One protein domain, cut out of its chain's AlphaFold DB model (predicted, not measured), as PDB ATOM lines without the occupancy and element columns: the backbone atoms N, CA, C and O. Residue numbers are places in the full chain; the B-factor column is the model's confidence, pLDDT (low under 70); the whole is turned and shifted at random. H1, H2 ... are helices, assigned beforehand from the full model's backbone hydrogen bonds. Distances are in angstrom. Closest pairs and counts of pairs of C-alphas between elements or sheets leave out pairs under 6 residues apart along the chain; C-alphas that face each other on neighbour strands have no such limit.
ATOM      1  N   LEU A  54      95.086 101.768 111.969       80.50
ATOM      2  CA  LEU A  54      93.926 102.621 112.190       80.50
ATOM      3  C   LEU A  54      94.386 104.010 112.618       80.50
ATOM      4  O   LEU A  54      95.324 104.152 113.408       80.50
ATOM      5  N   LEU A  55      93.678 105.017 112.123       81.12
ATOM      6  CA  LEU A  55      93.785 106.390 112.586       81.12
ATOM      7  C   LEU A  55      92.527 106.697 113.401       81.12
ATOM      8  O   LEU A  55      91.423 106.661 112.870       81.12
ATOM      9  N   ASP A  56      92.682 106.907 114.708       78.12
ATOM     10  CA  ASP A  56      91.560 107.227 115.597       78.12
ATOM     11  C   ASP A  56      91.196 108.707 115.425       78.12
ATOM     12  O   ASP A  56      92.045 109.573 115.632       78.12
ATOM     13  N   GLU A  57      89.940 109.001 115.076       74.00
ATOM     14  CA  GLU A  57      89.415 110.367 114.909       74.00
ATOM     15  C   GLU A  57      89.711 111.248 116.133       74.00
ATOM     16  O   GLU A  57      90.075 112.417 116.002       74.00
ATOM     17  N   LYS A  58      89.714 110.658 117.337       82.56
ATOM     18  CA  LYS A  58      90.036 111.374 118.581       82.56
ATOM     19  C   LYS A  58      91.476 111.880 118.637       82.56
ATOM     20  O   LYS A  58      91.804 112.671 119.520       82.56
ATOM     21  N   MET A  59      92.375 111.386 117.784       83.38
ATOM     22  CA  MET A  59      93.745 111.894 117.692       83.38
ATOM     23  C   MET A  59      93.772 113.286 117.064       83.38
ATOM     24  O   MET A  59      94.475 114.145 117.591       83.38
ATOM     25  N   PHE A  60      92.967 113.530 116.026       83.50
ATOM     26  CA  PHE A  60      92.816 114.859 115.429       83.50
ATOM     27  C   PHE A  60      92.157 115.821 116.413       83.50
ATOM     28  O   PHE A  60      92.698 116.896 116.668       83.50
ATOM     29  N   ASP A  61      91.078 115.388 117.075       84.19
ATOM     30  CA  ASP A  61      90.424 116.192 118.112       84.19
ATOM     31  C   ASP A  61      91.417 116.608 119.200       84.19
ATOM     32  O   ASP A  61      91.459 117.762 119.605       84.19
ATOM     33  N   LYS A  62      92.270 115.687 119.666       85.50
ATOM     34  CA  LYS A  62      93.286 115.995 120.685       85.50
ATOM     35  C   LYS A  62      94.314 117.019 120.219       85.50
ATOM     36  O   LYS A  62      94.801 117.764 121.062       85.50
ATOM     37  N   ILE A  63      94.680 117.027 118.940       86.62
ATOM     38  CA  ILE A  63      95.616 118.014 118.389       86.62
ATOM     39  C   ILE A  63      94.963 119.395 118.435       86.62
ATOM     40  O   ILE A  63      95.504 120.318 119.042       86.62
ATOM     41  N   TRP A  64      93.754 119.508 117.890       83.69
ATOM     42  CA  TRP A  64      93.056 120.784 117.766       83.69
ATOM     43  C   TRP A  64      92.488 121.310 119.092       83.69
ATOM     44  O   TRP A  64      92.459 122.518 119.307       83.69
ATOM     45  N   LEU A  65      92.138 120.432 120.041       83.69
ATOM     46  CA  LEU A  65      91.718 120.820 121.395       83.69
ATOM     47  C   LEU A  65      92.842 121.490 122.196       83.69
ATOM     48  O   LEU A  65      92.562 122.403 122.968       83.69
ATOM     49  N   LYS A  66      94.109 121.083 122.015       79.69
ATOM     50  CA  LYS A  66      95.257 121.750 122.668       79.69
ATOM     51  C   LYS A  66      95.445 123.184 122.197       79.69
ATOM     52  O   LYS A  66      96.065 123.972 122.900       79.69
ATOM     53  N   ALA A  67      94.963 123.496 120.999       75.62
ATOM     54  CA  ALA A  67      95.054 124.832 120.447       75.62
ATOM     55  C   ALA A  67      94.045 125.794 121.107       75.62
ATOM     56  O   ALA A  67      94.072 126.976 120.795       75.62
ATOM     57  N   GLU A  68      93.165 125.296 121.994       78.69
ATOM     58  CA  GLU A  68      92.168 126.058 122.770       78.69
ATOM     59  C   GLU A  68      91.284 126.991 121.919       78.69
ATOM     60  O   GLU A  68      90.706 127.963 122.405       78.69
ATOM     61  N   MET A  69      91.137 126.672 120.632       81.25
ATOM     62  CA  MET A  69      90.369 127.442 119.658       81.25
ATOM     63  C   MET A  69      89.062 126.729 119.307       81.25
ATOM     64  O   MET A  69      88.935 125.509 119.416       81.25
ATOM     65  N   THR A  70      88.060 127.494 118.874       85.00
ATOM     66  CA  THR A  70      86.851 126.916 118.273       85.00
ATOM     67  C   THR A  70      87.118 126.570 116.804       85.00
ATOM     68  O   THR A  70      87.939 127.243 116.177       85.00
ATOM     69  N   PRO A  71      86.405 125.596 116.207       84.19
ATOM     70  CA  PRO A  71      86.559 125.277 114.784       84.19
ATOM     71  C   PRO A  71      86.399 126.495 113.861       84.19
ATOM     72  O   PRO A  71      87.203 126.695 112.959       84.19
ATOM     73  N   ALA A  72      85.430 127.372 114.151       88.06
ATOM     74  CA  ALA A  72      85.228 128.611 113.395       88.06
ATOM     75  C   ALA A  72      86.441 129.553 113.477       88.06
ATOM     76  O   ALA A  72      86.820 130.168 112.485       88.06
ATOM     77  N   ARG A  73      87.086 129.648 114.647       89.88
ATOM     78  CA  ARG A  73      88.283 130.478 114.805       89.88
ATOM     79  C   ARG A  73      89.494 129.878 114.088       89.88
ATOM     80  O   ARG A  73      90.291 130.626 113.535       89.88
ATOM     81  N   MET A  74      89.621 128.549 114.060       88.56
ATOM     82  CA  MET A  74      90.667 127.867 113.287       88.56
ATOM     83  C   MET A  74      90.525 128.153 111.790       88.56
ATOM     84  O   MET A  74      91.516 128.483 111.146       88.56
ATOM     85  N   GLU A  75      89.302 128.078 111.259       89.00
ATOM     86  CA  GLU A  75      89.004 128.402 109.860       89.00
ATOM     87  C   GLU A  75      89.377 129.855 109.534       89.00
ATOM     88  O   GLU A  75      90.159 130.095 108.617       89.00
ATOM     89  N   GLU A  76      88.942 130.816 110.358       92.31
ATOM     90  CA  GLU A  76      89.315 132.232 110.223       92.31
ATOM     91  C   GLU A  76      90.839 132.451 110.211       92.31
ATOM     92  O   GLU A  76      91.363 133.242 109.425       92.31
ATOM     93  N   ILE A  77      91.573 131.769 111.093       91.38
ATOM     94  CA  ILE A  77      93.034 131.882 111.162       91.38
ATOM     95  C   ILE A  77      93.687 131.247 109.932       91.38
ATOM     96  O   ILE A  77      94.633 131.817 109.387       91.38
ATOM     97  N   GLY A  78      93.179 130.106 109.462       90.00
ATOM     98  CA  GLY A  78      93.618 129.478 108.218       90.00
ATOM     99  C   GLY A  78      93.427 130.406 107.015       90.00
ATOM    100  O   GLY A  78      94.376 130.650 106.265       90.00
ATOM    101  N   ASP A  79      92.245 131.003 106.888       90.38
ATOM    102  CA  ASP A  79      91.910 131.996 105.864       90.38
ATOM    103  C   ASP A  79      92.826 133.223 105.920       90.38
ATOM    104  O   ASP A  79      93.313 133.708 104.891       90.38
ATOM    105  N   TYR A  80      93.128 133.698 107.128       92.81
ATOM    106  CA  TYR A  80      94.068 134.791 107.337       92.81
ATOM    107  C   TYR A  80      95.494 134.430 106.890       92.81
ATOM    108  O   TYR A  80      96.131 135.212 106.183       92.81
ATOM    109  N   ILE A  81      95.993 133.245 107.259       91.38
ATOM    110  CA  ILE A  81      97.374 132.813 106.984       91.38
ATOM    111  C   ILE A  81      97.582 132.458 105.506       91.38
ATOM    112  O   ILE A  81      98.583 132.863 104.915       91.38
ATOM    113  N   TYR A  82      96.677 131.679 104.910       88.06
ATOM    114  CA  TYR A  82      96.889 131.084 103.586       88.06
ATOM    115  C   TYR A  82      96.188 131.854 102.468       88.06
ATOM    116  O   TYR A  82      96.741 132.005 101.375       88.06
ATOM    117  N   HIS A  83      95.001 132.395 102.737       89.94
ATOM    118  CA  HIS A  83      94.200 133.116 101.746       89.94
ATOM    119  C   HIS A  83      94.319 134.638 101.866       89.94
ATOM    120  O   HIS A  83      93.847 135.355 100.985       89.94
ATOM    121  N   HIS A  84      95.034 135.124 102.887       89.81
ATOM    122  CA  HIS A  84      95.258 136.546 103.147       89.81
ATOM    123  C   HIS A  84      93.934 137.310 103.327       89.81
ATOM    124  O   HIS A  84      93.833 138.494 102.992       89.81
ATOM    125  N   ILE A  85      92.909 136.618 103.836       92.56
ATOM    126  CA  ILE A  85      91.586 137.181 104.100       92.56
ATOM    127  C   ILE A  85      91.629 137.867 105.474       92.56
ATOM    128  O   ILE A  85      91.938 137.221 106.475       92.56
ATOM    129  N   PRO A  86      91.347 139.178 105.571       90.12
ATOM    130  CA  PRO A  86      91.320 139.864 106.859       90.12
ATOM    131  C   PRO A  86      90.194 139.336 107.755       90.12
ATOM    132  O   PRO A  86      89.055 139.222 107.307       90.12
ATOM    133  N   THR A  87      90.489 139.107 109.034       89.56
ATOM    134  CA  THR A  87      89.502 138.675 110.037       89.56
ATOM    135  C   THR A  87      89.346 139.712 111.147       89.56
ATOM    136  O   THR A  87      90.240 140.530 111.394       89.56
ATOM    137  N   HIS A  88      88.174 139.737 111.789       85.50
ATOM    138  CA  HIS A  88      87.837 140.678 112.860       85.50
ATOM    139  C   HIS A  88      87.250 139.922 114.065       85.50
ATOM    140  O   HIS A  88      86.117 139.456 113.974       85.50
ATOM    141  N   PRO A  89      87.971 139.835 115.202       88.31
ATOM    142  CA  PRO A  89      89.277 140.446 115.470       88.31
ATOM    143  C   PRO A  89      90.417 139.785 114.678       88.31
ATOM    144  O   PRO A  89      90.348 138.598 114.353       88.31
ATOM    145  N   ALA A  90      91.475 140.555 114.403       90.94
ATOM    146  CA  ALA A  90      92.689 140.019 113.787       90.94
ATOM    147  C   ALA A  90      93.304 138.922 114.683       90.94
ATOM    148  O   ALA A  90      93.198 139.042 115.909       90.94
ATOM    149  N   PRO A  91      93.929 137.874 114.117       92.31
ATOM    150  CA  PRO A  91      94.533 136.813 114.910       92.31
ATOM    151  C   PRO A  91      95.688 137.326 115.762       92.31
ATOM    152  O   PRO A  91      96.513 138.114 115.296       92.31
ATOM    153  N   LEU A  92      95.752 136.870 117.008       92.50
ATOM    154  CA  LEU A  92      96.898 137.105 117.877       92.50
ATOM    155  C   LEU A  92      98.080 136.229 117.437       92.50
ATOM    156  O   LEU A  92      97.898 135.127 116.923       92.50
ATOM    157  N   GLU A  93      99.309 136.678 117.704       92.31
ATOM    158  CA  GLU A  93     100.523 135.889 117.417       92.31
ATOM    159  C   GLU A  93     100.513 134.516 118.111       92.31
ATOM    160  O   GLU A  93     100.999 133.526 117.563       92.31
ATOM    161  N   GLU A  94      99.923 134.436 119.305       91.56
ATOM    162  CA  GLU A  94      99.745 133.179 120.032       91.56
ATOM    163  C   GLU A  94      98.779 132.232 119.306       91.56
ATOM    164  O   GLU A  94      99.117 131.069 119.100       91.56
ATOM    165  N   GLU A  95      97.640 132.738 118.819       91.44
ATOM    166  CA  GLU A  95      96.679 131.959 118.025       91.44
ATOM    167  C   GLU A  95      97.324 131.429 116.734       91.44
ATOM    168  O   GLU A  95      97.194 130.253 116.401       91.44
ATOM    169  N   ILE A  96      98.091 132.275 116.036       92.19
ATOM    170  CA  ILE A  96      98.844 131.886 114.833       92.19
ATOM    171  C   ILE A  96      99.872 130.795 115.162       92.19
ATOM    172  O   ILE A  96     100.063 129.863 114.378       92.19
ATOM    173  N   THR A  97     100.556 130.908 116.303       92.56
ATOM    174  CA  THR A  97     101.567 129.934 116.736       92.56
ATOM    175  C   THR A  97     100.930 128.588 117.066       92.56
ATOM    176  O   THR A  97     101.385 127.563 116.556       92.56
ATOM    177  N   LEU A  98      99.848 128.589 117.850       92.00
ATOM    178  CA  LEU A  98      99.090 127.388 118.204       92.00
ATOM    179  C   LEU A  98      98.501 126.711 116.964       92.00
ATOM    180  O   LEU A  98      98.612 125.496 116.821       92.00
ATOM    181  N   PHE A  99      97.954 127.492 116.029       92.12
ATOM    182  CA  PHE A  99      97.432 126.977 114.767       92.12
ATOM    183  C   PHE A  99      98.529 126.291 113.942       92.12
ATOM    184  O   PHE A  99      98.366 125.156 113.499       92.12
ATOM    185  N   LYS A 100      99.689 126.940 113.773       92.25
ATOM    186  CA  LYS A 100     100.825 126.352 113.043       92.25
ATOM    187  C   LYS A 100     101.342 125.079 113.710       92.25
ATOM    188  O   LYS A 100     101.716 124.146 113.003       92.25
ATOM    189  N   GLN A 101     101.366 125.033 115.039       92.62
ATOM    190  CA  GLN A 101     101.758 123.834 115.773       92.62
ATOM    191  C   GLN A 101     100.748 122.698 115.571       92.62
ATOM    192  O   GLN A 101     101.160 121.579 115.281       92.62
ATOM    193  N   ALA A 102      99.445 122.979 115.668       91.31
ATOM    194  CA  ALA A 102      98.395 121.992 115.430       91.31
ATOM    195  C   ALA A 102      98.477 121.415 114.009       91.31
ATOM    196  O   ALA A 102      98.505 120.198 113.848       91.31
ATOM    197  N   MET A 103      98.658 122.271 112.997       90.19
ATOM    198  CA  MET A 103      98.898 121.842 111.614       90.19
ATOM    199  C   MET A 103     100.122 120.923 111.494       90.19
ATOM    200  O   MET A 103     100.063 119.902 110.819       90.19
ATOM    201  N   GLN A 104     101.237 121.250 112.154       91.81
ATOM    202  CA  GLN A 104     102.436 120.400 112.139       91.81
ATOM    203  C   GLN A 104     102.210 119.047 112.826       91.81
ATOM    204  O   GLN A 104     102.695 118.026 112.341       91.81
ATOM    205  N   GLU A 105     101.492 119.025 113.953       92.19
ATOM    206  CA  GLU A 105     101.134 117.790 114.658       92.19
ATOM    207  C   GLU A 105     100.200 116.914 113.806       92.19
ATOM    208  O   GLU A 105     100.397 115.698 113.737       92.19
ATOM    209  N   GLU A 106      99.231 117.518 113.116       90.50
ATOM    210  CA  GLU A 106      98.335 116.823 112.189       90.50
ATOM    211  C   GLU A 106      99.092 116.257 110.985       90.50
ATOM    212  O   GLU A 106      98.956 115.075 110.665       90.50
ATOM    213  N   GLU A 107      99.955 117.055 110.355       90.94
ATOM    214  CA  GLU A 107     100.799 116.582 109.259       90.94
ATOM    215  C   GLU A 107     101.694 115.417 109.698       90.94
ATOM    216  O   GLU A 107     101.854 114.450 108.955       90.94
ATOM    217  N   ALA A 108     102.254 115.461 110.909       91.62
ATOM    218  CA  ALA A 108     103.050 114.364 111.451       91.62
ATOM    219  C   ALA A 108     102.212 113.095 111.682       91.62
ATOM    220  O   ALA A 108     102.691 111.985 111.434       91.62
ATOM    221  N   LEU A 109     100.960 113.250 112.123       91.06
ATOM    222  CA  LEU A 109     100.019 112.148 112.304       91.06
ATOM    223  C   LEU A 109      99.651 111.502 110.957       91.06
ATOM    224  O   LEU A 109      99.735 110.280 110.818       91.06
ATOM    225  N   LEU A 110      99.319 112.312 109.951       90.81
ATOM    226  CA  LEU A 110      99.015 111.860 108.589       90.81
ATOM    227  C   LEU A 110     100.240 111.253 107.890       90.81
ATOM    228  O   LEU A 110     100.109 110.305 107.117       90.81
ATOM    229  N   ALA A 111     101.446 111.750 108.182       92.94
ATOM    230  CA  ALA A 111     102.697 111.224 107.643       92.94
ATOM    231  C   ALA A 111     103.126 109.893 108.275       92.94
ATOM    232  O   ALA A 111     103.998 109.227 107.712       92.94
ATOM    233  N   LYS A 112     102.535 109.484 109.407       93.69
ATOM    234  CA  LYS A 112     102.936 108.279 110.143       93.69
ATOM    235  C   LYS A 112     102.962 107.052 109.225       93.69
ATOM    236  O   LYS A 112     101.984 106.745 108.549       93.69
ATOM    237  N   GLU A 113     104.106 106.378 109.192       94.12
ATOM    238  CA  GLU A 113     104.315 105.160 108.405       94.12
ATOM    239  C   GLU A 113     103.793 103.924 109.151       94.12
ATOM    240  O   GLU A 113     103.629 103.942 110.375       94.12
TER     241      GLU A 113
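AT A GLANCE: This is residues 54 to 113 of the 194 residues of an uncharacterized protein of Proteus mirabilis (UniProt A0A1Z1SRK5). What is the shape? A long helix, H3, has the shorter H1 beside it, running opposite ways, while H2 crosses H3 near its beginning. What makes it up? The printed part has 60 residues with three named helices, in the order H1, H2, H3, and is all helix. It is a rod of 38 by 19 by 16 A, only just compact, close to loose, with a radius of gyration of the C-alphas of 12.2 A.

HOW THE PARTS SIT: What touches H3, residues 93 to 111? With residues 102 to 106 alone it touches H1, residues 57 to 66, at a shallow tilt of 22 degrees; the closest C-alphas, of Ile 63 and Ala 102, are 5.7 A apart. With residues 95 to 99 alone it touches residues 74 to 78 of H2, residues 71 to 83, about perpendicular at 88 degrees; the closest C-alphas, of Ile 77 and Ile 96, are 6.9 A apart. Do H1 and H2 meet? They are only just apart, closest 8.4 A. Are the backbones helical? Every O i to N i+4 pair is within hydrogen-bond range in H2 and H3, and 5 of 6 in H1.

IN THESE COORDINATES: How long are they? H3 measures 26.6 A, H2 17.0 A and H1 15.0 A from first to last C-alpha. Where are the anchors? C-alpha 57 is at (89.415, 110.367, 114.909) and C-alpha 111 at (102.697, 111.224, 107.643).

THE WHOLE: How large is it? The two C-alphas farthest apart, of His 88 and Glu 113, are 39.4 A apart. Is it unbroken? The printed part has no cut; the link H1 to H2 is tight and H2 to H3 short. Is confidence low? No printed residue is under 70.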